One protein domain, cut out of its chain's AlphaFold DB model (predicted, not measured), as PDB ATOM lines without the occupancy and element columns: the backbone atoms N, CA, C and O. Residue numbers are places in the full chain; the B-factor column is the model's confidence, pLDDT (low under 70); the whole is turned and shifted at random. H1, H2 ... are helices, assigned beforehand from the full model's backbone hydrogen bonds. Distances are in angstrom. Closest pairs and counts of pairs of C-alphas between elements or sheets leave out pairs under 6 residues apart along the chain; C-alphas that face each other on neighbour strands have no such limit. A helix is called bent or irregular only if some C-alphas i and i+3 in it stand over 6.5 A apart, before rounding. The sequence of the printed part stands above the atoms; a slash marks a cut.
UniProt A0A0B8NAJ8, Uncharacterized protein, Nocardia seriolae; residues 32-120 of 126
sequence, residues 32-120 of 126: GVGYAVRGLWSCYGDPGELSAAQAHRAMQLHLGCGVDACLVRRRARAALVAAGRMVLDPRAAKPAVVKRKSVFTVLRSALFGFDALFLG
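What this domain is: This is residues 32 to 120 of the 126 residues of an uncharacterized protein of Nocardia seriolae (UniProt A0A0B8NAJ8). A small compact body, built on the helical hairpin H1 and H2 together with the unnamed residues 32 to 51, has a long free arm, residues 89 to 120, that sticks out and ends in a lone helix, H3. The arm makes much of the length. The printed part has 89 residues with three named helices, in the order H1, H2, H3, and no named strand; the class is all helix, with 38 of the 89 residues in helices. The whole is extended, with a radius of gyration of the C-alphas of 20.4 A, and spans 62 by 34 by 23 A.

How they stand to each other: Going along from Gly 32, pass the unnamed residues 32 to 51 and look at H1, residues 52 to 61, and H2, residues 71 to 82, which touch and form a hairpin. Their closest C-alphas, those of Ala 55 and Ala 76, are 4.2 A apart. They run opposite ways at a steep tilt of 38 degrees, only just beyond shallow. Farther on, H3, residues 103 to 118, is apart from both H1 and H2. Every O i to N i+4 pair is within hydrogen-bond range in H1 and H2, and 9 of 12 are in H3.

Where its parts are: Find C-alpha 52 at (115.619, 134.874, 237.544); from there H1 runs 14.4 A to C-alpha 61. H2 covers 16.4 A from C-alpha 71 to C-alpha 82. H3 runs 23.5 A from C-alpha 103 at (148.252, 117.594, 249.793) to C-alpha 118 at (158.947, 123.850, 269.705). It is neither bent nor irregular, but only just: C-alphas 113 and 116 are 6.1 A apart.

The domain as a whole: The two C-alphas farthest apart, those of Gln 60 and Leu 119, are 62.6 A apart. Without the free residues the body spans 29 by 25 by 16 A. The printed part has no cut; the link from H1 to H2 is short, and that from H2 to H3, 20 residues, is long. In this predicted model, pLDDT is under 70 for 34 residues: 32 to 40, 95 to 101 and 103 to 120.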
ATOM      1  N   GLY A  32     113.385 143.096 247.563       43.50
ATOM      2  CA  GLY A  32     114.419 144.071 247.898       43.50
ATOM      3  C   GLY A  32     115.343 144.579 246.788       43.50
ATOM      4  O   GLY A  32     116.372 143.996 246.484       43.50
ATOM      5  N   VAL A  33     115.086 145.833 246.405       43.38
ATOM      6  CA  VAL A  33     116.071 146.819 245.918       43.38
ATOM      7  C   VAL A  33     116.408 146.785 244.419       43.38
ATOM      8  O   VAL A  33     117.330 146.138 243.940       43.38
ATOM      9  N   GLY A  34     115.752 147.706 243.709       39.50
ATOM     10  CA  GLY A  34     116.496 148.758 243.024       39.50
ATOM     11  C   GLY A  34     116.866 148.497 241.568       39.50
ATOM     12  O   GLY A  34     117.769 147.749 241.220       39.50
ATOM     13  N   TYR A  35     116.274 149.317 240.717       41.84
ATOM     14  CA  TYR A  35     116.718 149.788 239.397       41.84
ATOM     15  C   TYR A  35     118.194 150.264 239.312       41.84
ATOM     16  O   TYR A  35     118.604 150.816 238.295       41.84
ATOM     17  N   ALA A  36     119.034 150.014 240.318       46.81
ATOM     18  CA  ALA A  36     120.468 150.271 240.314       46.81
ATOM     19  C   ALA A  36     121.235 148.995 239.956       46.81
ATOM     20  O   ALA A  36     122.009 148.445 240.735       46.81
ATOM     21  N   VAL A  37     121.043 148.534 238.728       54.84
ATOM     22  CA  VAL A  37     121.864 147.473 238.158       54.84
ATOM     23  C   VAL A  37     123.229 148.059 237.759       54.84
ATOM     24  O   VAL A  37     123.565 148.215 236.584       54.84
ATOM     25  N   ARG A  38     124.037 148.432 238.754       56.28
ATOM     26  CA  ARG A  38     125.466 148.722 238.574       56.28
ATOM     27  C   ARG A  38     126.188 147.390 238.348       56.28
ATOM     28  O   ARG A  38     126.824 146.864 239.245       56.28
ATOM     29  N   GLY A  39     126.033 146.796 237.166       62.12
ATOM     30  CA  GLY A  39     126.723 145.541 236.853       62.12
ATOM     31  C   GLY A  39     126.287 144.866 235.562       62.12
ATOM     32  O   GLY A  39     127.146 144.412 234.821       62.12
ATOM     33  N   LEU A  40     124.988 144.871 235.217       69.81
ATOM     34  CA  LEU A  40     124.525 144.171 234.003       69.81
ATOM     35  C   LEU A  40     125.031 144.791 232.700       69.81
ATOM     36  O   LEU A  40     124.955 144.121 231.685       69.81
ATOM     37  N   TRP A  41     125.519 146.029 232.680       71.94
ATOM     38  CA  TRP A  41     126.051 146.635 231.452       71.94
ATOM     39  C   TRP A  41     127.536 146.319 231.230       71.94
ATOM     40  O   TRP A  41     128.023 146.412 230.107       71.94
ATOM     41  N   SER A  42     128.261 145.919 232.278       82.81
ATOM     42  CA  SER A  42     129.695 145.639 232.196       82.81
ATOM     43  C   SER A  42     129.932 144.145 232.058       82.81
ATOM     44  O   SER A  42     129.615 143.388 232.964       82.81
ATOM     45  N   CYS A  43     130.559 143.707 230.967       87.38
ATOM     46  CA  CYS A  43     130.905 142.292 230.777       87.38
ATOM     47  C   CYS A  43     131.812 141.732 231.889       87.38
ATOM     48  O   CYS A  43     131.807 140.525 232.138       87.38
ATOM     49  N   TYR A  44     132.587 142.608 232.532       83.94
ATOM     50  CA  TYR A  44     133.629 142.257 233.498       83.94
ATOM     51  C   TYR A  44     133.263 142.605 234.945       83.94
ATOM     52  O   TYR A  44     133.959 142.179 235.863       83.94
ATOM     53  N   GLY A  45     132.197 143.374 235.172       82.94
ATOM     54  CA  GLY A  45     131.708 143.645 236.522       82.94
ATOM     55  C   GLY A  45     130.967 142.428 237.065       82.94
ATOM     56  O   GLY A  45     130.153 141.849 236.348       82.94
ATOM     57  N   ASP A  46     131.228 142.036 238.317       82.94
ATOM     58  CA  ASP A  46     130.390 141.026 238.972       82.94
ATOM     59  C   ASP A  46     129.022 141.661 239.261       82.94
ATOM     60  O   ASP A  46     128.961 142.635 240.014       82.94
ATOM     61  N   PRO A  47     127.923 141.173 238.656       83.12
ATOM     62  CA  PRO A  47     126.604 141.751 238.878       83.12
ATOM     63  C   PRO A  47     126.002 141.356 240.236       83.12
ATOM     64  O   PRO A  47     124.902 141.806 240.547       83.12
ATOM     65  N   GLY A  48     126.694 140.522 241.021       86.31
ATOM     66  CA  GLY A  48     126.202 139.993 242.287       86.31
ATOM     67  C   GLY A  48     125.192 138.863 242.094       86.31
ATOM     68  O   GLY A  48     125.168 138.185 241.061       86.31
ATOM     69  N   GLU A  49     124.372 138.634 243.117       86.06
ATOM     70  CA  GLU A  49     123.270 137.680 243.038       86.06
ATOM     71  C   GLU A  49     122.167 138.208 242.119       86.06
ATOM     72  O   GLU A  49     121.806 139.383 242.148       86.06
ATOM     73  N   LEU A  50     121.647 137.326 241.265       87.06
ATOM     74  CA  LEU A  50     120.656 137.675 240.257       87.06
ATOM     75  C   LEU A  50     119.368 136.908 240.502       87.06
ATOM     76  O   LEU A  50     119.360 135.676 240.505       87.06
ATOM     77  N   SER A  51     118.258 137.638 240.583       89.19
ATOM     78  CA  SER A  51     116.935 137.034 240.431       89.19
ATOM     79  C   SER A  51     116.777 136.451 239.023       89.19
ATOM     80  O   SER A  51     117.402 136.913 238.061       89.19
ATOM     81  N   ALA A  52     115.879 135.478 238.854       90.62
ATOM     82  CA  ALA A  52     115.619 134.874 237.544       90.62
ATOM     83  C   ALA A  52     115.245 135.924 236.474       90.62
ATOM     84  O   ALA A  52     115.696 135.845 235.331       90.62
ATOM     85  N   ALA A  53     114.479 136.955 236.845       88.75
ATOM     86  CA  ALA A  53     114.094 138.034 235.936       88.75
ATOM     87  C   ALA A  53     115.283 138.915 235.513       88.75
ATOM     88  O   ALA A  53     115.370 139.322 234.351       88.75
ATOM     89  N   GLN A  54     116.210 139.217 236.429       89.25
ATOM     90  CA  GLN A  54     117.438 139.949 236.101       89.25
ATOM     91  C   GLN A  54     118.386 139.088 235.267       89.25
ATOM     92  O   GLN A  54     118.976 139.583 234.312       89.25
ATOM     93  N   ALA A  55     118.483 137.794 235.567       92.31
ATOM     94  CA  ALA A  55     119.292 136.859 234.801       92.31
ATOM     95  C   ALA A  55     118.790 136.712 233.351       92.31
ATOM     96  O   ALA A  55     119.590 136.717 232.414       92.31
ATOM     97  N   HIS A  56     117.472 136.683 233.132       92.75
ATOM     98  CA  HIS A  56     116.901 136.745 231.782       92.75
ATOM     99  C   HIS A  56     117.249 138.052 231.059       92.75
ATOM    100  O   HIS A  56     117.691 138.012 229.911       92.75
ATOM    101  N   ARG A  57     117.114 139.206 231.725       91.44
ATOM    102  CA  ARG A  57     117.506 140.500 231.139       91.44
ATOM    103  C   ARG A  57     118.996 140.548 230.798       91.44
ATOM    104  O   ARG A  57     119.360 140.973 229.708       91.44
ATOM    105  N   ALA A  58     119.858 140.048 231.679       92.00
ATOM    106  CA  ALA A  58     121.293 139.932 231.437       92.00
ATOM    107  C   ALA A  58     121.605 139.077 230.196       92.00
ATOM    108  O   ALA A  58     122.441 139.460 229.384       92.00
ATOM    109  N   MET A  59     120.906 137.952 230.008       92.56
ATOM    110  CA  MET A  59     121.042 137.119 228.804       92.56
ATOM    111  C   MET A  59     120.668 137.859 227.520       92.56
ATOM    112  O   MET A  59     121.324 137.660 226.500       92.56
ATOM    113  N   GLN A  60     119.635 138.702 227.575       92.50
ATOM    114  CA  GLN A  60     119.177 139.503 226.436       92.50
ATOM    115  C   GLN A  60     120.149 140.640 226.106       92.50
ATOM    116  O   GLN A  60     120.443 140.872 224.938       92.50
ATOM    117  N   LEU A  61     120.690 141.320 227.119       91.12
ATOM    118  CA  LEU A  61     121.655 142.406 226.917       91.12
ATOM    119  C   LEU A  61     122.995 141.904 226.358       91.12
ATOM    120  O   LEU A  61     123.624 142.579 225.551       91.12
ATOM    121  N   HIS A  62     123.422 140.703 226.756       91.31
ATOM    122  CA  HIS A  62     124.732 140.138 226.409       91.31
ATOM    123  C   HIS A  62     124.685 139.117 225.272       91.31
ATOM    124  O   HIS A  62     125.534 138.227 225.225       91.31
ATOM    125  N   LEU A  63     123.718 139.214 224.352       90.25
ATOM    126  CA  LEU A  63     123.534 138.246 223.256       90.25
ATOM    127  C   LEU A  63     124.805 138.018 222.421       90.25
ATOM    128  O   LEU A  63     125.085 136.873 222.064       90.25
ATOM    129  N   GLY A  64     125.595 139.069 222.180       88.75
ATOM    130  CA  GLY A  64     126.858 138.998 221.436       88.75
ATOM    131  C   GLY A  64     128.061 138.494 222.243       88.75
ATOM    132  O   GLY A  64     129.097 138.175 221.671       88.75
ATOM    133  N   CYS A  65     127.955 138.398 223.568       90.81
ATOM    134  CA  CYS A  65     129.080 138.009 224.410       90.81
ATOM    135  C   CYS A  65     129.150 136.491 224.586       90.81
ATOM    136  O   CYS A  65     128.154 135.857 224.930       90.81
ATOM    137  N   GLY A  66     130.338 135.899 224.476       87.25
ATOM    138  CA  GLY A  66     130.532 134.503 224.874       87.25
ATOM    139  C   GLY A  66     130.271 134.306 226.374       87.25
ATOM    140  O   GLY A  66     130.729 135.103 227.191       87.25
ATOM    141  N   VAL A  67     129.585 133.219 226.755       85.94
ATOM    142  CA  VAL A  67     129.339 132.842 228.172       85.94
ATOM    143  C   VAL A  67     130.651 132.686 228.954       85.94
ATOM    144  O   VAL A  67     130.703 132.855 230.172       85.94
ATOM    145  N   ASP A  68     131.731 132.384 228.242       83.69
ATOM    146  CA  ASP A  68     133.049 132.203 228.826       83.69
ATOM    147  C   ASP A  68     133.803 133.507 229.044       83.69
ATOM    148  O   ASP A  68     134.557 133.591 230.012       83.69
ATOM    149  N   ALA A  69     133.554 134.506 228.200       87.00
ATOM    150  CA  ALA A  69     134.214 135.805 228.236       87.00
ATOM    151  C   ALA A  69     133.460 136.828 229.100       87.00
ATOM    152  O   ALA A  69     134.082 137.695 229.703       87.00
ATOM    153  N   CYS A  70     132.131 136.725 229.185       91.62
ATOM    154  CA  CYS A  70     131.308 137.657 229.949       91.62
ATOM    155  C   CYS A  70     130.897 137.061 231.299       91.62
ATOM    156  O   CYS A  70     130.147 136.080 231.371       91.62
ATOM    157  N   LEU A  71     131.361 137.692 232.380       89.19
ATOM    158  CA  LEU A  71     131.058 137.292 233.753       89.19
ATOM    159  C   LEU A  71     129.571 137.444 234.060       89.19
ATOM    160  O   LEU A  71     128.975 136.530 234.629       89.19
ATOM    161  N   VAL A  72     128.950 138.532 233.599       91.94
ATOM    162  CA  VAL A  72     127.506 138.756 233.751       91.94
ATOM    163  C   VAL A  72     126.709 137.632 233.096       91.94
ATOM    164  O   VAL A  72     125.818 137.058 233.723       91.94
ATOM    165  N   ARG A  73     127.066 137.249 231.864       92.56
ATOM    166  CA  ARG A  73     126.398 136.153 231.152       92.56
ATOM    167  C   ARG A  73     126.632 134.821 231.865       92.56
ATOM    168  O   ARG A  73     125.699 134.040 232.038       92.56
ATOM    169  N   ARG A  74     127.842 134.562 232.362       91.56
ATOM    170  CA  ARG A  74     128.124 133.350 233.141       91.56
ATOM    171  C   ARG A  74     127.271 133.262 234.412       91.56
ATOM    172  O   ARG A  74     126.662 132.221 234.660       91.56
ATOM    173  N   ARG A  75     127.199 134.347 235.188       91.44
ATOM    174  CA  ARG A  75     126.407 134.443 236.428       91.44
ATOM    175  C   ARG A  75     124.918 134.281 236.160       91.44
ATOM    176  O   ARG A  75     124.270 133.460 236.800       91.44
ATOM    177  N   ALA A  76     124.395 134.992 235.165       92.94
ATOM    178  CA  ALA A  76     122.997 134.893 234.770       92.94
ATOM    179  C   ALA A  76     122.624 133.471 234.331       92.94
ATOM    180  O   ALA A  76     121.574 132.959 234.713       92.94
ATOM    181  N   ARG A  77     123.502 132.784 233.590       93.12
ATOM    182  CA  ARG A  77     123.272 131.386 233.204       93.12
ATOM    183  C   ARG A  77     123.170 130.493 234.436       93.12
ATOM    184  O   ARG A  77     122.238 129.706 234.531       93.12
ATOM    185  N   ALA A  78     124.106 130.635 235.374       91.75
ATOM    186  CA  ALA A  78     124.098 129.868 236.614       91.75
ATOM    187  C   ALA A  78     122.821 130.119 237.433       91.75
ATOM    188  O   ALA A  78     122.203 129.160 237.884       91.75
ATOM    189  N   ALA A  79     122.381 131.376 237.551       92.75
ATOM    190  CA  ALA A  79     121.148 131.735 238.252       92.75
ATOM    191  C   ALA A  79     119.897 131.116 237.600       92.75
ATOM    192  O   ALA A  79     119.040 130.576 238.295       92.75
ATOM    193  N   LEU A  80     119.802 131.128 236.263       94.38
ATOM    194  CA  LEU A  80     118.677 130.511 235.546       94.38
ATOM    195  C   LEU A  80     118.652 128.986 235.681       94.38
ATOM    196  O   LEU A  80     117.572 128.405 235.789       94.38
ATOM    197  N   VAL A  81     119.822 128.346 235.693       94.75
ATOM    198  CA  VAL A  81     119.943 126.899 235.923       94.75
ATOM    199  C   VAL A  81     119.564 126.545 237.358       94.75
ATOM    200  O   VAL A  81     118.761 125.642 237.564       94.75
ATOM    201  N   ALA A  82     120.072 127.289 238.345       91.81
ATOM    202  CA  ALA A  82     119.741 127.087 239.755       91.81
ATOM    203  C   ALA A  82     118.239 127.277 240.031       91.81
ATOM    204  O   ALA A  82     117.655 126.528 240.805       91.81
ATOM    205  N   ALA A  83     117.595 128.225 239.345       92.19
ATOM    206  CA  ALA A  83     116.154 128.452 239.428       92.19
ATOM    207  C   ALA A  83     115.305 127.442 238.624       92.19
ATOM    208  O   ALA A  83     114.086 127.604 238.545       92.19
ATOM    209  N   GLY A  84     115.919 126.452 237.960       93.44
ATOM    210  CA  GLY A  84     115.218 125.462 237.130       93.44
ATOM    211  C   GLY A  84     114.559 126.040 235.871       93.44
ATOM    212  O   GLY A  84     113.703 125.399 235.268       93.44
ATOM    213  N   ARG A  85     114.931 127.261 235.460       91.81
ATOM    214  CA  ARG A  85     114.389 127.956 234.274       91.81
ATOM    215  C   ARG A  85     115.202 127.699 233.005       91.81
ATOM    216  O   ARG A  85     114.795 128.107 231.921       91.81
ATOM    217  N   MET A  86     116.355 127.046 233.135       92.88
ATOM    218  CA  MET A  86     117.237 126.682 232.033       92.88
ATOM    219  C   MET A  86     117.863 125.316 232.309       92.88
ATOM    220  O   MET A  86     118.480 125.115 233.350       92.88
ATOM    221  N   VAL A  87     117.749 124.397 231.354       92.19
ATOM    222  CA  VAL A  87     118.445 123.105 231.377       92.19
ATOM    223  C   VAL A  87     119.587 123.178 230.375       92.19
ATOM    224  O   VAL A  87     119.398 123.610 229.238       92.19
ATOM    225  N   LEU A  88     120.792 122.819 230.811       89.38
ATOM    226  CA  LEU A  88     121.970 122.838 229.951       89.38
ATOM    227  C   LEU A  88     122.123 121.495 229.254       89.38
ATOM    228  O   LEU A  88     122.023 120.453 229.896       89.38
ATOM    229  N   ASP A  89     122.447 121.536 227.965       90.06
ATOM    230  CA  ASP A  89     122.955 120.356 227.276       90.06
ATOM    231  C   ASP A  89     124.242 119.866 227.975       90.06
ATOM    232  O   ASP A  89     125.058 120.704 228.392       90.06
ATOM    233  N   PRO A  90     124.471 118.545 228.093       86.19
ATOM    234  CA  PRO A  90     125.673 117.999 228.717       86.19
ATOM    235  C   PRO A  90     126.977 118.552 228.133       86.19
ATOM    236  O   PRO A  90     127.936 118.761 228.872       86.19
ATOM    237  N   ARG A  91     127.017 118.867 226.832       86.12
ATOM    238  CA  ARG A  91     128.193 119.458 226.165       86.12
ATOM    239  C   ARG A  91     128.447 120.899 226.598       86.12
ATOM    240  O   ARG A  91     129.569 121.389 226.525       86.12
ATOM    241  N   ALA A  92     127.401 121.594 227.035       83.69
ATOM    242  CA  ALA A  92     127.477 122.963 227.521       83.69
ATOM    243  C   ALA A  92     127.736 123.022 229.038       83.69
ATOM    244  O   ALA A  92     128.078 124.092 229.566       83.69
ATOM    245  N   ALA A  93     127.541 121.918 229.762       80.44
ATOM    246  CA  ALA A  93     127.907 121.814 231.164       80.44
ATOM    247  C   ALA A  93     129.436 121.801 231.270       80.44
ATOM    248  O   ALA A  93     130.106 120.854 230.865       80.44
ATOM    249  N   LYS A  94     130.014 122.878 231.808       72.00
ATOM    250  CA  LYS A  94     131.433 122.853 232.155       72.00
ATOM    251  C   LYS A  94     131.592 122.011 233.413       72.00
ATOM    252  O   LYS A  94     130.896 122.303 234.390       72.00
ATOM    253  N   PRO A  95     132.493 121.016 233.434       62.69
ATOM    254  CA  PRO A  95     132.793 120.321 234.670       62.69
ATOM    255  C   PRO A  95     133.307 121.357 235.667       62.69
ATOM    256  O   PRO A  95     134.199 122.151 235.354       62.69
ATOM    257  N   ALA A  96     132.712 121.391 236.860       61.25
ATOM    258  CA  ALA A  96     133.248 122.194 237.941       61.25
ATOM    259  C   ALA A  96     134.677 121.704 238.193       61.25
ATOM    260  O   ALA A  96     134.887 120.569 238.620       61.25
ATOM    261  N   VAL A  97     135.670 122.535 237.873       63.69
ATOM    262  CA  VAL A  97     137.060 122.229 238.197       63.69
ATOM    263  C   VAL A  97     137.165 122.303 239.712       63.69
ATOM    264  O   VAL A  97     137.284 123.383 240.293       63.69
ATOM    265  N   VAL A  98     137.056 121.149 240.367       62.25
ATOM    266  CA  VAL A  98     137.283 121.039 241.803       62.25
ATOM    267  C   VAL A  98     138.744 121.399 242.030       62.25
ATOM    268  O   VAL A  98     139.646 120.649 241.653       62.25
ATOM    269  N   LYS A  99     138.991 122.570 242.618       60.75
ATOM    270  CA  LYS A  99     140.335 123.031 242.970       60.75
ATOM    271  C   LYS A  99     140.827 122.177 244.144       60.75
ATOM    272  O   LYS A  99     140.705 122.567 245.303       60.75
ATOM    273  N   ARG A 100     141.310 120.963 243.859       64.38
ATOM    274  CA  ARG A 100     141.906 120.085 244.871       64.38
ATOM    275  C   ARG A 100     143.141 120.798 245.407       64.38
ATOM    276  O   ARG A 100     144.096 121.033 244.669       64.38
ATOM    277  N   LYS A 101     143.098 121.206 246.678       62.25
ATOM    278  CA  LYS A 101     144.284 121.727 247.359       62.25
ATOM    279  C   LYS A 101     145.319 120.607 247.357       62.25
ATOM    280  O   LYS A 101     145.013 119.487 247.762       62.25
ATOM    281  N   SER A 102     146.508 120.898 246.841       70.62
ATOM    282  CA  SER A 102     147.598 119.930 246.806       70.62
ATOM    283  C   SER A 102     147.929 119.498 248.234       70.62
ATOM    284  O   SER A 102     148.198 120.341 249.092       70.62
ATOM    285  N   VAL A 103     147.904 118.189 248.490       67.38
ATOM    286  CA  VAL A 103     148.252 117.594 249.793       67.38
ATOM    287  C   VAL A 103     149.667 118.010 250.215       67.38
ATOM    288  O   VAL A 103     149.908 118.270 251.389       67.38
ATOM    289  N   PHE A 104     150.572 118.207 249.249       65.75
ATOM    290  CA  PHE A 104     151.915 118.742 249.487       65.75
ATOM    291  C   PHE A 104     151.909 120.143 250.109       65.75
ATOM    292  O   PHE A 104     152.766 120.443 250.934       65.75
ATOM    293  N   THR A 105     150.953 121.005 249.755       68.06
ATOM    294  CA  THR A 105     150.854 122.350 250.343       68.06
ATOM    295  C   THR A 105     150.419 122.281 251.803       68.06
ATOM    296  O   THR A 105     150.966 123.006 252.627       68.06
ATOM    297  N   VAL A 106     149.494 121.376 252.139       68.31
ATOM    298  CA  VAL A 106     149.056 121.153 253.528       68.31
ATOM    299  C   VAL A 106     150.195 120.558 254.365       68.31
ATOM    300  O   VAL A 106     150.476 121.059 255.451       68.31
ATOM    301  N   LEU A 107     150.901 119.554 253.832       69.62
ATOM    302  CA  LEU A 107     152.036 118.916 254.507       69.62
ATOM    303  C   LEU A 107     153.187 119.906 254.752       69.62
ATOM    304  O   LEU A 107     153.753 119.940 255.842       69.62
ATOM    305  N   ARG A 108     153.496 120.766 253.772       64.94
ATOM    306  CA  ARG A 108     154.528 121.804 253.911       64.94
ATOM    307  C   ARG A 108     154.172 122.811 255.008       64.94
ATOM    308  O   ARG A 108     155.033 123.172 255.798       64.94
ATOM    309  N   SER A 109     152.915 123.243 255.102       64.31
ATOM    310  CA  SER A 109     152.483 124.150 256.176       64.31
ATOM    311  C   SER A 109     152.570 123.514 257.567       64.31
ATOM    312  O   SER A 109     152.924 124.207 258.515       64.31
ATOM    313  N   ALA A 110     152.300 122.213 257.693       64.88
ATOM    314  CA  ALA A 110     152.418 121.504 258.967       64.88
ATOM    315  C   ALA A 110     153.881 121.330 259.405       64.88
ATOM    316  O   ALA A 110     154.192 121.555 260.569       64.88
ATOM    317  N   LEU A 111     154.783 120.994 258.476       61.84
ATOM    318  CA  LEU A 111     156.202 120.784 258.782       61.84
ATOM    319  C   LEU A 111     156.932 122.091 259.126       61.84
ATOM    320  O   LEU A 111     157.656 122.136 260.111       61.84
ATOM    321  N   PHE A 112     156.697 123.171 258.373       58.59
ATOM    322  CA  PHE A 112     157.361 124.460 258.628       58.59
ATOM    323  C   PHE A 112     156.661 125.323 259.696       58.59
ATOM    324  O   PHE A 112     157.259 126.270 260.198       58.59
ATOM    325  N   GLY A 113     155.401 125.035 260.049       53.69
ATOM    326  CA  GLY A 113     154.685 125.723 261.133       53.69
ATOM    327  C   GLY A 113     154.987 125.169 262.530       53.69
ATOM    328  O   GLY A 113     154.811 125.880 263.516       53.69
ATOM    329  N   PHE A 114     155.460 123.921 262.627       51.66
ATOM    330  CA  PHE A 114     155.788 123.282 263.908       51.66
ATOM    331  C   PHE A 114     157.136 123.744 264.493       51.66
ATOM    332  O   PHE A 114     157.305 123.727 265.712       51.66
ATOM    333  N   ASP A 115     158.063 124.232 263.659       46.03
ATOM    334  CA  ASP A 115     159.385 124.708 264.103       46.03
ATOM    335  C   ASP A 115     159.324 125.995 264.944       46.03
ATOM    336  O   ASP A 115     160.140 126.193 265.844       46.03
ATOM    337  N   ALA A 116     158.329 126.859 264.721       52.59
ATOM    338  CA  ALA A 116     158.205 128.107 265.478       52.59
ATOM    339  C   ALA A 116     157.686 127.905 266.915       52.59
ATOM    340  O   ALA A 116     157.886 128.774 267.762       52.59
ATOM    341  N   LEU A 117     157.026 126.777 267.207       54.81
ATOM    342  CA  LEU A 117     156.422 126.523 268.522       54.81
ATOM    343  C   LEU A 117     157.261 125.617 269.430       54.81
ATOM    344  O   LEU A 117     157.075 125.676 270.643       54.81
ATOM    345  N   PHE A 118     158.199 124.826 268.896       53.44
ATOM    346  CA  PHE A 118     158.947 123.850 269.705       53.44
ATOM    347  C   PHE A 118     160.428 124.181 269.966       53.44
ATOM    348  O   PHE A 118     160.995 123.601 270.890       53.44
ATOM    349  N   LEU A 119     161.053 125.137 269.260       54.19
ATOM    350  CA  LEU A 119     162.493 125.448 269.416       54.19
ATOM    351  C   LEU A 119     162.830 126.938 269.657       54.19
ATOM    352  O   LEU A 119     163.941 127.376 269.379       54.19
ATOM    353  N   GLY A 120     161.905 127.728 270.211       49.91
ATOM    354  CA  GLY A 120     162.110 129.170 270.447       49.91
ATOM    355  C   GLY A 120     162.265 129.625 271.903       49.91
ATOM    356  O   GLY A 120     162.382 130.820 272.158       49.91
TER     357      GLY A 120